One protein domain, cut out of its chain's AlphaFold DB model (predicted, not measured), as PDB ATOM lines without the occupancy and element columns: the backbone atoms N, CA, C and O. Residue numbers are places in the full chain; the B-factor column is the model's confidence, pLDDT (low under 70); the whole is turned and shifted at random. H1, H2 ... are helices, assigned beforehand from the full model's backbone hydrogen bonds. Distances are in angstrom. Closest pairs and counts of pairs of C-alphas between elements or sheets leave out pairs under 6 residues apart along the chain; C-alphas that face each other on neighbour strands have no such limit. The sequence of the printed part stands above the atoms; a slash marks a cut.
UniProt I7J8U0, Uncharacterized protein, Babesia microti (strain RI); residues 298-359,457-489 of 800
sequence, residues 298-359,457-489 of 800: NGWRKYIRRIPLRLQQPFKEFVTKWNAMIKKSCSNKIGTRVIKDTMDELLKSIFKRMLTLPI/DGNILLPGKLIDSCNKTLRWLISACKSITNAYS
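What this domain is: This is residues 298 to 359 and 457 to 489 of the 800 residues of an uncharacterized protein of Babesia microti (strain RI) (UniProt I7J8U0). A long helical hairpin, H2 and H3, makes most of a rod, and H4 runs along one side of it with short H1 packed on H4. The turn of the hairpin, residues 327 to 333, sticks out at one end of the rod, and the unnamed stretch 457 to 471 lies towards the other. The printed part has 95 residues with four named helices, in the order H1, H2, H3, H4, and no named strand; the class is all helix. The whole is only just compact, close to loose, with a radius of gyration of the C-alphas of 14.4 A and spans of 49 by 22 by 21 A.

Where its parts are: H1 is residues 299 to 303, with C-alpha 299 at (38.220, 2.766, 51.111). H2, residues 309 to 326, is 26.4 A long. H3, residues 336 to 355, is 28.7 A long and begins at C-alpha 336 at (23.324, 2.575, 41.405). H4, residues 472 to 484, is 19.0 A long and ends at C-alpha 484 at (35.011, 3.537, 47.526).

How they stand to each other: H2 and H3 touch as a helical hairpin, opposite ways at a shallow tilt of 24 degrees; their closest C-alphas, of Pro 314 and Ile 350, are 5.8 A apart. H3 and H4 are close but not clearly touching, with the closest C-alphas, of Met 343 and Cys 481, 7.9 A apart. H2 and H4 are near each other, with 5 pairs of C-alphas within 10 A. H1 touches H4, where the closest C-alphas, of Trp 300 and Ala 480, are 4.3 A apart. H1 and H3 are apart. Every O i to N i+4 pair is within hydrogen-bond range in H3 and H4, against 11 of 14 in H2 and 0 of 1 in H1, where 2 of 2 O i to N i+3 pairs are.

The domain as a whole: The two farthest C-alphas, of Ser 331 and Pro 463, are 49.5 A apart. Residues 360 to 456 are not printed, and C-alphas 359 and 457 are 12.4 A apart across the cut. The link from H1 to H2 is tight and that from H2 to H3 is short. The pLDDT is under 70 at residues 330 to 332, 357 to 359 and 457 to 471.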
ATOM      1  N   ASN A 298      34.905   3.898  53.597       91.38
ATOM      2  CA  ASN A 298      36.234   4.108  54.173       91.38
ATOM      3  C   ASN A 298      37.405   3.744  53.238       91.38
ATOM      4  O   ASN A 298      38.550   3.933  53.643       91.38
ATOM      5  N   GLY A 299      37.167   3.258  52.014       89.25
ATOM      6  CA  GLY A 299      38.220   2.766  51.111       89.25
ATOM      7  C   GLY A 299      39.325   3.789  50.834       89.25
ATOM      8  O   GLY A 299      40.513   3.468  50.925       89.25
ATOM      9  N   TRP A 300      38.939   5.058  50.650       92.38
ATOM     10  CA  TRP A 300      39.855   6.186  50.437       92.38
ATOM     11  C   TRP A 300      40.913   6.353  51.537       92.38
ATOM     12  O   TRP A 300      41.958   6.953  51.284       92.38
ATOM     13  N   ARG A 301      40.690   5.810  52.747       91.94
ATOM     14  CA  ARG A 301      41.672   5.855  53.839       91.94
ATOM     15  C   ARG A 301      42.986   5.162  53.468       91.94
ATOM     16  O   ARG A 301      44.021   5.602  53.959       91.94
ATOM     17  N   LYS A 302      42.983   4.173  52.556       91.69
ATOM     18  CA  LYS A 302      44.222   3.584  51.996       91.69
ATOM     19  C   LYS A 302      45.133   4.650  51.360       91.69
ATOM     20  O   LYS A 302      46.352   4.537  51.419       91.69
ATOM     21  N   TYR A 303      44.553   5.732  50.834       88.44
ATOM     22  CA  TYR A 303      45.261   6.840  50.186       88.44
ATOM     23  C   TYR A 303      45.409   8.081  51.080       88.44
ATOM     24  O   TYR A 303      45.870   9.115  50.603       88.44
ATOM     25  N   ILE A 304      45.074   8.024  52.379       86.00
ATOM     26  CA  ILE A 304      45.065   9.215  53.254       86.00
ATOM     27  C   ILE A 304      46.431   9.915  53.358       86.00
ATOM     28  O   ILE A 304      46.479  11.134  53.474       86.00
ATOM     29  N   ARG A 305      47.540   9.170  53.251       84.75
ATOM     30  CA  ARG A 305      48.907   9.729  53.208       84.75
ATOM     31  C   ARG A 305      49.260  10.388  51.864       84.75
ATOM     32  O   ARG A 305      50.187  11.181  51.819       84.75
ATOM     33  N   ARG A 306      48.541  10.052  50.785       84.31
ATOM     34  CA  ARG A 306      48.771  10.518  49.400       84.31
ATOM     35  C   ARG A 306      47.757  11.591  48.944       84.31
ATOM     36  O   ARG A 306      47.940  12.198  47.895       84.31
ATOM     37  N   ILE A 307      46.696  11.841  49.722       82.56
ATOM     38  CA  ILE A 307      45.707  12.912  49.500       82.56
ATOM     39  C   ILE A 307      46.049  14.115  50.400       82.56
ATOM     40  O   ILE A 307      46.003  13.964  51.629       82.56
ATOM     41  N   PRO A 308      46.296  15.320  49.846       83.62
ATOM     42  CA  PRO A 308      46.580  16.521  50.632       83.62
ATOM     43  C   PRO A 308      45.519  16.800  51.704       83.62
ATOM     44  O   PRO A 308      44.318  16.759  51.430       83.62
ATOM     45  N   LEU A 309      45.955  17.152  52.920       84.44
ATOM     46  CA  LEU A 309      45.101  17.294  54.117       84.44
ATOM     47  C   LEU A 309      43.836  18.142  53.890       84.44
ATOM     48  O   LEU A 309      42.761  17.816  54.393       84.44
ATOM     49  N   ARG A 310      43.935  19.205  53.079       82.19
ATOM     50  CA  ARG A 310      42.818  20.116  52.760       82.19
ATOM     51  C   ARG A 310      41.711  19.474  51.908       82.19
ATOM     52  O   ARG A 310      40.583  19.966  51.950       82.19
ATOM     53  N   LEU A 311      42.022  18.401  51.171       87.25
ATOM     54  CA  LEU A 311      41.100  17.631  50.321       87.25
ATOM     55  C   LEU A 311      40.539  16.379  51.016       87.25
ATOM     56  O   LEU A 311      39.549  15.825  50.551       87.25
ATOM     57  N   GLN A 312      41.097  15.965  52.159       90.62
ATOM     58  CA  GLN A 312      40.548  14.861  52.965       90.62
ATOM     59  C   GLN A 312      39.190  15.207  53.604       90.62
ATOM     60  O   GLN A 312      38.426  14.314  53.962       90.62
ATOM     61  N   GLN A 313      38.882  16.498  53.770       93.50
ATOM     62  CA  GLN A 313      37.647  16.960  54.407       93.50
ATOM     63  C   GLN A 313      36.376  16.576  53.609       93.50
ATOM     64  O   GLN A 313      35.517  15.929  54.206       93.50
ATOM     65  N   PRO A 314      36.279  16.827  52.284       94.25
ATOM     66  CA  PRO A 314      35.225  16.267  51.430       94.25
ATOM     67  C   PRO A 314      34.973  14.761  51.609       94.25
ATOM     68  O   PRO A 314      33.821  14.341  51.688       94.25
ATOM     69  N   PHE A 315      36.021  13.939  51.747       93.81
ATOM     70  CA  PHE A 315      35.856  12.500  51.983       93.81
ATOM     71  C   PHE A 315      35.263  12.183  53.371       93.81
ATOM     72  O   PHE A 315      34.450  11.267  53.497       93.81
ATOM     73  N   LYS A 316      35.611  12.944  54.420       94.19
ATOM     74  CA  LYS A 316      35.013  12.811  55.768       94.19
ATOM     75  C   LYS A 316      33.541  13.237  55.793       94.19
ATOM     76  O   LYS A 316      32.717  12.584  56.438       94.19
ATOM     77  N   GLU A 317      33.207  14.307  55.074       94.69
ATOM     78  CA  GLU A 317      31.833  14.789  54.891       94.69
ATOM     79  C   GLU A 317      30.993  13.751  54.138       94.69
ATOM     80  O   GLU A 317      29.920  13.371  54.606       94.69
ATOM     81  N   PHE A 318      31.530  13.200  53.046       94.56
ATOM     82  CA  PHE A 318      30.929  12.102  52.292       94.56
ATOM     83  C   PHE A 318      30.689  10.854  53.155       94.56
ATOM     84  O   PHE A 318      29.566  10.358  53.172       94.56
ATOM     85  N   VAL A 319      31.674  10.380  53.932       94.12
ATOM     86  CA  VAL A 319      31.489   9.241  54.861       94.12
ATOM     87  C   VAL A 319      30.348   9.510  55.842       94.12
ATOM     88  O   VAL A 319      29.504   8.643  56.068       94.12
ATOM     89  N   THR A 320      30.297  10.717  56.407       94.38
ATOM     90  CA  THR A 320      29.252  11.114  57.360       94.38
ATOM     91  C   THR A 320      27.871  11.135  56.697       94.38
ATOM     92  O   THR A 320      26.931  10.538  57.225       94.38
ATOM     93  N   LYS A 321      27.749  11.746  55.508       92.94
ATOM     94  CA  LYS A 321      26.498  11.807  54.735       92.94
ATOM     95  C   LYS A 321      26.031  10.418  54.290       92.94
ATOM     96  O   LYS A 321      24.854  10.098  54.429       92.94
ATOM     97  N   TRP A 322      26.951   9.583  53.814       91.94
ATOM     98  CA  TRP A 322      26.689   8.215  53.376       91.94
ATOM     99  C   TRP A 322      26.195   7.328  54.525       91.94
ATOM    100  O   TRP A 322      25.163   6.667  54.411       91.94
ATOM    101  N   ASN A 323      26.867   7.373  55.677       90.94
ATOM    102  CA  ASN A 323      26.450   6.619  56.860       90.94
ATOM    103  C   ASN A 323      25.092   7.112  57.401       90.94
ATOM    104  O   ASN A 323      24.282   6.304  57.854       90.94
ATOM    105  N   ALA A 324      24.809   8.419  57.324       91.12
ATOM    106  CA  ALA A 324      23.500   8.978  57.665       91.12
ATOM    107  C   ALA A 324      22.397   8.582  56.663       91.12
ATOM    108  O   ALA A 324      21.245   8.427  57.063       91.12
ATOM    109  N   MET A 325      22.737   8.387  55.384       89.31
ATOM    110  CA  MET A 325      21.821   7.870  54.363       89.31
ATOM    111  C   MET A 325      21.482   6.398  54.625       89.31
ATOM    112  O   MET A 325      20.304   6.075  54.743       89.31
ATOM    113  N   ILE A 326      22.483   5.532  54.837       88.12
ATOM    114  CA  ILE A 326      22.267   4.119  55.213       88.12
ATOM    115  C   ILE A 326      21.370   4.007  56.454       88.12
ATOM    116  O   ILE A 326      20.406   3.248  56.441       88.12
ATOM    117  N   LYS A 327      21.627   4.807  57.500       88.81
ATOM    118  CA  LYS A 327      20.815   4.821  58.732       88.81
ATOM    119  C   LYS A 327      19.364   5.295  58.549       88.81
ATOM    120  O   LYS A 327      18.575   5.115  59.467       88.81
ATOM    121  N   LYS A 328      19.016   5.916  57.416       87.50
ATOM    122  CA  LYS A 328      17.638   6.312  57.066       87.50
ATOM    123  C   LYS A 328      16.987   5.346  56.070       87.50
ATOM    124  O   LYS A 328      15.778   5.152  56.108       87.50
ATOM    125  N   SER A 329      17.771   4.727  55.191       82.69
ATOM    126  CA  SER A 329      17.320   3.753  54.189       82.69
ATOM    127  C   SER A 329      17.182   2.339  54.776       82.69
ATOM    128  O   SER A 329      17.762   1.387  54.262       82.69
ATOM    129  N   CYS A 330      16.404   2.195  55.853       57.03
ATOM    130  CA  CYS A 330      16.411   1.026  56.746       57.03
ATOM    131  C   CYS A 330      15.988  -0.335  56.148       57.03
ATOM    132  O   CYS A 330      16.022  -1.321  56.878       57.03
ATOM    133  N   SER A 331      15.542  -0.426  54.887       58.97
ATOM    134  CA  SER A 331      14.915  -1.660  54.374       58.97
ATOM    135  C   SER A 331      15.119  -2.016  52.898       58.97
ATOM    136  O   SER A 331      14.725  -3.115  52.513       58.97
ATOM    137  N   ASN A 332      15.699  -1.160  52.044       54.53
ATOM    138  CA  ASN A 332      15.733  -1.440  50.600       54.53
ATOM    139  C   ASN A 332      17.019  -1.034  49.870       54.53
ATOM    140  O   ASN A 332      17.728  -0.104  50.249       54.53
ATOM    141  N   LYS A 333      17.296  -1.786  48.796       73.06
ATOM    142  CA  LYS A 333      18.521  -1.757  47.980       73.06
ATOM    143  C   LYS A 333      18.844  -0.334  47.507       73.06
ATOM    144  O   LYS A 333      18.088   0.239  46.724       73.06
ATOM    145  N   ILE A 334      19.992   0.213  47.919       80.06
ATOM    146  CA  ILE A 334      20.465   1.509  47.414       80.06
ATOM    147  C   ILE A 334      20.843   1.342  45.937       80.06
ATOM    148  O   ILE A 334      21.818   0.667  45.609       80.06
ATOM    149  N   GLY A 335      20.041   1.922  45.044       84.88
ATOM    150  CA  GLY A 335      20.243   1.808  43.601       84.88
ATOM    151  C   GLY A 335      21.494   2.543  43.114       84.88
ATOM    152  O   GLY A 335      21.874   3.578  43.663       84.88
ATOM    153  N   THR A 336      22.089   2.050  42.023       87.19
ATOM    154  CA  THR A 336      23.324   2.575  41.405       87.19
ATOM    155  C   THR A 336      23.291   4.087  41.185       87.19
ATOM    156  O   THR A 336      24.303   4.756  41.373       87.19
ATOM    157  N   ARG A 337      22.118   4.636  40.840       89.12
ATOM    158  CA  ARG A 337      21.895   6.077  40.666       89.12
ATOM    159  C   ARG A 337      22.254   6.881  41.920       89.12
ATOM    160  O   ARG A 337      23.004   7.833  41.811       89.12
ATOM    161  N   VAL A 338      21.817   6.449  43.105       89.50
ATOM    162  CA  VAL A 338      22.100   7.143  44.377       89.50
ATOM    163  C   VAL A 338      23.594   7.085  44.726       89.50
ATOM    164  O   VAL A 338      24.153   8.045  45.261       89.50
ATOM    165  N   ILE A 339      24.271   5.984  44.379       89.12
ATOM    166  CA  ILE A 339      25.731   5.875  44.515       89.12
ATOM    167  C   ILE A 339      26.421   6.864  43.564       89.12
ATOM    168  O   ILE A 339      27.280   7.624  44.004       89.12
ATOM    169  N   LYS A 340      26.013   6.918  42.289       90.44
ATOM    170  CA  LYS A 340      26.545   7.888  41.317       90.44
ATOM    171  C   LYS A 340      26.305   9.332  41.762       90.44
ATOM    172  O   LYS A 340      27.272  10.077  41.862       90.44
ATOM    173  N   ASP A 341      25.080   9.690  42.149       91.06
ATOM    174  CA  ASP A 341      24.703  11.035  42.610       91.06
ATOM    175  C   ASP A 341      25.537  11.496  43.832       91.06
ATOM    176  O   ASP A 341      26.000  12.638  43.882       91.06
ATOM    177  N   THR A 342      25.785  10.605  44.804       91.19
ATOM    178  CA  THR A 342      26.605  10.922  45.995       91.19
ATOM    179  C   THR A 342      28.108  10.984  45.706       91.19
ATOM    180  O   THR A 342      28.813  11.790  46.318       91.19
ATOM    181  N   MET A 343      28.615  10.194  44.754       91.88
ATOM    182  CA  MET A 343      30.005  10.295  44.294       91.88
ATOM    183  C   MET A 343      30.226  11.544  43.425       91.88
ATOM    184  O   MET A 343      31.258  12.197  43.547       91.88
ATOM    185  N   ASP A 344      29.235  11.948  42.630       91.56
ATOM    186  CA  ASP A 344      29.208  13.219  41.902       91.56
ATOM    187  C   ASP A 344      29.334  14.422  42.847       91.56
ATOM    188  O   ASP A 344      30.078  15.365  42.577       91.56
ATOM    189  N   GLU A 345      28.614  14.392  43.969       93.81
ATOM    190  CA  GLU A 345      28.691  15.408  45.021       93.81
ATOM    191  C   GLU A 345      30.070  15.436  45.703       93.81
ATOM    192  O   GLU A 345      30.620  16.518  45.919       93.81
ATOM    193  N   LEU A 346      30.666  14.269  45.980       93.75
ATOM    194  CA  LEU A 346      32.038  14.162  46.489       93.75
ATOM    195  C   LEU A 346      33.046  14.781  45.507       93.75
ATOM    196  O   LEU A 346      33.847  15.624  45.914       93.75
ATOM    197  N   LEU A 347      32.977  14.432  44.217       91.38
ATOM    198  CA  LEU A 347      33.844  14.992  43.172       91.38
ATOM    199  C   LEU A 347      33.691  16.518  43.074       91.38
ATOM    200  O   LEU A 347      34.692  17.235  43.079       91.38
ATOM    201  N   LYS A 348      32.453  17.032  43.074       91.94
ATOM    202  CA  LYS A 348      32.154  18.477  43.059       91.94
ATOM    203  C   LYS A 348      32.659  19.183  44.324       91.94
ATOM    204  O   LYS A 348      33.171  20.298  44.230       91.94
ATOM    205  N   SER A 349      32.575  18.541  45.493       92.88
ATOM    206  CA  SER A 349      33.106  19.072  46.757       92.88
ATOM    207  C   SER A 349      34.638  19.140  46.751       92.88
ATOM    208  O   SER A 349      35.205  20.192  47.053       92.88
ATOM    209  N   ILE A 350      35.321  18.073  46.309       90.56
ATOM    210  CA  ILE A 350      36.781  18.052  46.111       90.56
ATOM    211  C   ILE A 350      37.193  19.167  45.143       90.56
ATOM    212  O   ILE A 350      38.041  19.990  45.485       90.56
ATOM    213  N   PHE A 351      36.556  19.244  43.971       89.06
ATOM    214  CA  PHE A 351      36.854  20.228  42.928       89.06
ATOM    215  C   PHE A 351      36.685  21.671  43.434       89.06
ATOM    216  O   PHE A 351      37.614  22.478  43.364       89.06
ATOM    217  N   LYS A 352      35.548  21.978  44.076       89.94
ATOM    218  CA  LYS A 352      35.304  23.266  44.745       89.94
ATOM    219  C   LYS A 352      36.361  23.567  45.811       89.94
ATOM    220  O   LYS A 352      36.819  24.705  45.914       89.94
ATOM    221  N   ARG A 353      36.789  22.564  46.588       87.50
ATOM    222  CA  ARG A 353      37.822  22.726  47.621       87.50
ATOM    223  C   ARG A 353      39.188  23.052  47.016       87.50
ATOM    224  O   ARG A 353      39.857  23.935  47.552       87.50
ATOM    225  N   MET A 354      39.561  22.448  45.883       82.75
ATOM    226  CA  MET A 354      40.767  22.834  45.136       82.75
ATOM    227  C   MET A 354      40.724  24.310  44.726       82.75
ATOM    228  O   MET A 354      41.663  25.044  45.007       82.75
ATOM    229  N   LEU A 355      39.614  24.790  44.156       82.81
ATOM    230  CA  LEU A 355      39.475  26.187  43.702       82.81
ATOM    231  C   LEU A 355      39.556  27.238  44.828       82.81
ATOM    232  O   LEU A 355      39.813  28.423  44.564       82.81
ATOM    233  N   THR A 356      39.359  26.819  46.085       80.44
ATOM    234  CA  THR A 356      39.571  27.655  47.281       80.44
ATOM    235  C   THR A 356      41.016  27.678  47.793       80.44
ATOM    236  O   THR A 356      41.312  28.449  48.705       80.44
ATOM    237  N   LEU A 357      41.932  26.886  47.224       69.19
ATOM    238  CA  LEU A 357      43.343  26.915  47.611       69.19
ATOM    239  C   LEU A 357      43.981  28.268  47.225       69.19
ATOM    240  O   LEU A 357      43.841  28.721  46.086       69.19
ATOM    241  N   PRO A 358      44.686  28.945  48.152       60.72
ATOM    242  CA  PRO A 358      45.379  30.188  47.843       60.72
ATOM    243  C   PRO A 358      46.666  29.903  47.056       60.72
ATOM    244  O   PRO A 358      47.510  29.143  47.526       60.72
ATOM    245  N   ILE A 359      46.867  30.576  45.916       56.44
ATOM    246  CA  ILE A 359      48.082  30.475  45.074       56.44
ATOM    247  C   ILE A 359      49.275  31.236  45.708       56.44
ATOM    248  O   ILE A 359      49.915  32.084  45.087       56.44
ATOM    249  N   ASP A 457      54.817  20.110  46.037       36.97
ATOM    250  CA  ASP A 457      53.569  19.348  46.086       36.97
ATOM    251  C   ASP A 457      52.734  19.631  44.816       36.97
ATOM    252  O   ASP A 457      52.632  20.777  44.366       36.97
ATOM    253  N   GLY A 458      52.199  18.581  44.183       46.56
ATOM    254  CA  GLY A 458      51.752  18.620  42.782       46.56
ATOM    255  C   GLY A 458      50.735  19.730  42.485       46.56
ATOM    256  O   GLY A 458      49.580  19.650  42.910       46.56
ATOM    257  N   ASN A 459      51.159  20.764  41.744       50.00
ATOM    258  CA  ASN A 459      50.352  21.953  41.459       50.00
ATOM    259  C   ASN A 459      49.214  21.647  40.473       50.00
ATOM    260  O   ASN A 459      49.319  21.910  39.277       50.00
ATOM    261  N   ILE A 460      48.093  21.148  41.002       53.22
ATOM    262  CA  ILE A 460      46.825  20.966  40.269       53.22
ATOM    263  C   ILE A 460      46.306  22.307  39.714       53.22
ATOM    264  O   ILE A 460      45.575  22.333  38.727       53.22
ATOM    265  N   LEU A 461      46.672  23.423  40.359       54.09
ATOM    266  CA  LEU A 461      46.332  24.779  39.935       54.09
ATOM    267  C   LEU A 461      47.494  25.434  39.184       54.09
ATOM    268  O   LEU A 461      48.525  25.777  39.762       54.09
ATOM    269  N   LEU A 462      47.256  25.687  37.905       57.78
ATOM    270  CA  LEU A 462      48.066  26.537  37.045       57.78
ATOM    271  C   LEU A 462      47.811  28.035  37.350       57.78
ATOM    272  O   LEU A 462      46.854  28.389  38.059       57.78
ATOM    273  N   PRO A 463      48.644  28.956  36.818       54.19
ATOM    274  CA  PRO A 463      48.409  30.395  36.923       54.19
ATOM    275  C   PRO A 463      46.969  30.795  36.557       54.19
ATOM    276  O   PRO A 463      46.354  30.230  35.658       54.19
ATOM    277  N   GLY A 464      46.410  31.763  37.290       57.19
ATOM    278  CA  GLY A 464      45.029  32.228  37.098       57.19
ATOM    279  C   GLY A 464      43.923  31.283  37.597       57.19
ATOM    280  O   GLY A 464      42.757  31.568  37.350       57.19
ATOM    281  N   LYS A 465      44.260  30.212  38.336       68.56
ATOM    282  CA  LYS A 465      43.339  29.137  38.770       68.56
ATOM    283  C   LYS A 465      42.813  28.243  37.638       68.56
ATOM    284  O   LYS A 465      41.764  27.625  37.818       68.56
ATOM    285  N   LEU A 466      43.511  28.136  36.508       58.00
ATOM    286  CA  LEU A 466      43.278  27.000  35.611       58.00
ATOM    287  C   LEU A 466      43.597  25.691  36.354       58.00
ATOM    288  O   LEU A 466      44.506  25.663  37.186       58.00
ATOM    289  N   ILE A 467      42.874  24.616  36.051       67.31
ATOM    290  CA  ILE A 467      43.182  23.264  36.535       67.31
ATOM    291  C   ILE A 467      43.908  22.481  35.438       67.31
ATOM    292  O   ILE A 467      43.472  22.478  34.285       67.31
ATOM    293  N   ASP A 468      45.005  21.824  35.818       64.75
ATOM    294  CA  ASP A 468      45.746  20.866  34.989       64.75
ATOM    295  C   ASP A 468      45.104  19.465  35.044       64.75
ATOM    296  O   ASP A 468      44.714  18.973  36.107       64.75
ATOM    297  N   SER A 469      45.027  18.809  33.887       55.56
ATOM    298  CA  SER A 469      44.489  17.461  33.700       55.56
ATOM    299  C   SER A 469      45.433  16.332  34.131       55.56
ATOM    300  O   SER A 469      44.959  15.222  34.354       55.56
ATOM    301  N   CYS A 470      46.747  16.565  34.236       52.97
ATOM    302  CA  CYS A 470      47.748  15.484  34.244       52.97
ATOM    303  C   CYS A 470      48.459  15.237  35.594       52.97
ATOM    304  O   CYS A 470      49.427  14.475  35.669       52.97
ATOM    305  N   ASN A 471      47.978  15.841  36.681       65.44
ATOM    306  CA  ASN A 471      48.669  15.860  37.974       65.44
ATOM    307  C   ASN A 471      48.658  14.520  38.755       65.44
ATOM    308  O   ASN A 471      47.640  13.824  38.822       65.44
ATOM    309  N   LYS A 472      49.759  14.202  39.469       70.75
ATOM    310  CA  LYS A 472      49.875  12.999  40.336       70.75
ATOM    311  C   LYS A 472      48.731  12.905  41.359       70.75
ATOM    312  O   LYS A 472      48.182  11.828  41.580       70.75
ATOM    313  N   THR A 473      48.310  14.034  41.927       70.81
ATOM    314  CA  THR A 473      47.221  14.097  42.916       70.81
ATOM    315  C   THR A 473      45.869  13.661  42.343       70.81
ATOM    316  O   THR A 473      45.080  13.053  43.064       70.81
ATOM    317  N   LEU A 474      45.606  13.880  41.048       74.75
ATOM    318  CA  LEU A 474      44.386  13.384  40.401       74.75
ATOM    319  C   LEU A 474      44.378  11.852  40.318       74.75
ATOM    320  O   LEU A 474      43.345  11.235  40.577       74.75
ATOM    321  N   ARG A 475      45.533  11.223  40.054       79.00
ATOM    322  CA  ARG A 475      45.669   9.755  40.098       79.00
ATOM    323  C   ARG A 475      45.295   9.216  41.485       79.00
ATOM    324  O   ARG A 475      44.512   8.274  41.579       79.00
ATOM    325  N   TRP A 476      45.758   9.858  42.564       84.62
ATOM    326  CA  TRP A 476      45.388   9.472  43.934       84.62
ATOM    327  C   TRP A 476      43.911   9.710  44.261       84.62
ATOM    328  O   TRP A 476      43.299   8.858  44.904       84.62
ATOM    329  N   LEU A 477      43.312  10.808  43.791       84.31
ATOM    330  CA  LEU A 477      41.879  11.076  43.966       84.31
ATOM    331  C   LEU A 477      41.006  10.049  43.225       84.31
ATOM    332  O   LEU A 477      40.042   9.550  43.804       84.31
ATOM    333  N   ILE A 478      41.360   9.676  41.991       84.56
ATOM    334  CA  ILE A 478      40.646   8.644  41.224       84.56
ATOM    335  C   ILE A 478      40.795   7.273  41.891       84.56
ATOM    336  O   ILE A 478      39.790   6.599  42.101       84.56
ATOM    337  N   SER A 479      42.004   6.865  42.289       87.06
ATOM    338  CA  SER A 479      42.215   5.589  42.995       87.06
ATOM    339  C   SER A 479      41.479   5.536  44.340       87.06
ATOM    340  O   SER A 479      40.878   4.515  44.678       87.06
ATOM    341  N   ALA A 480      41.411   6.657  45.064       89.44
ATOM    342  CA  ALA A 480      40.586   6.778  46.259       89.44
ATOM    343  C   ALA A 480      39.088   6.605  45.957       89.44
ATOM    344  O   ALA A 480      38.413   5.863  46.670       89.44
ATOM    345  N   CYS A 481      38.570   7.201  44.880       87.75
ATOM    346  CA  CYS A 481      37.169   7.039  44.483       87.75
ATOM    347  C   CYS A 481      36.850   5.611  43.992       87.75
ATOM    348  O   CYS A 481      35.840   5.048  44.415       87.75
ATOM    349  N   LYS A 482      37.743   4.975  43.215       89.00
ATOM    350  CA  LYS A 482      37.660   3.543  42.851       89.00
ATOM    351  C   LYS A 482      37.597   2.643  44.090       89.00
ATOM    352  O   LYS A 482      36.808   1.708  44.140       89.00
ATOM    353  N   SER A 483      38.405   2.934  45.114       90.12
ATOM    354  CA  SER A 483      38.409   2.154  46.362       90.12
ATOM    355  C   SER A 483      37.140   2.325  47.207       90.12
ATOM    356  O   SER A 483      36.887   1.508  48.093       90.12
ATOM    357  N   ILE A 484      36.336   3.360  46.929       91.19
ATOM    358  CA  ILE A 484      35.011   3.537  47.526       91.19
ATOM    359  C   ILE A 484      33.967   2.695  46.784       91.19
ATOM    360  O   ILE A 484      33.197   2.002  47.446       91.19
ATOM    361  N   THR A 485      33.927   2.707  45.447       90.75
ATOM    362  CA  THR A 485      32.925   1.941  44.682       90.75
ATOM    363  C   THR A 485      33.353   1.594  43.254       90.75
ATOM    364  O   THR A 485      34.053   2.361  42.595       90.75
ATOM    365  N   ASN A 486      32.829   0.473  42.749       89.25
ATOM    366  CA  ASN A 486      32.799   0.105  41.329       89.25
ATOM    367  C   ASN A 486      31.547   0.604  40.579       89.25
ATOM    368  O   ASN A 486      31.377   0.273  39.410       89.25
ATOM    369  N   ALA A 487      30.670   1.402  41.205       87.56
ATOM    370  CA  ALA A 487      29.518   2.000  40.521       87.56
ATOM    371  C   ALA A 487      29.910   2.966  39.383       87.56
ATOM    372  O   ALA A 487      29.069   3.275  38.543       87.56
ATOM    373  N   TYR A 488      31.167   3.421  39.352       85.19
ATOM    374  CA  TYR A 488      31.780   4.178  38.264       85.19
ATOM    375  C   TYR A 488      33.025   3.445  37.750       85.19
ATOM    376  O   TYR A 488      33.868   3.001  38.532       85.19
ATOM    377  N   SER A 489      33.163   3.367  36.429       84.06
ATOM    378  CA  SER A 489      34.387   2.923  35.759       84.06
ATOM    379  C   SER A 489      35.532   3.947  35.920       84.06
ATOM    380  O   SER A 489      35.287   5.125  36.209       84.06
TER     381      SER A 489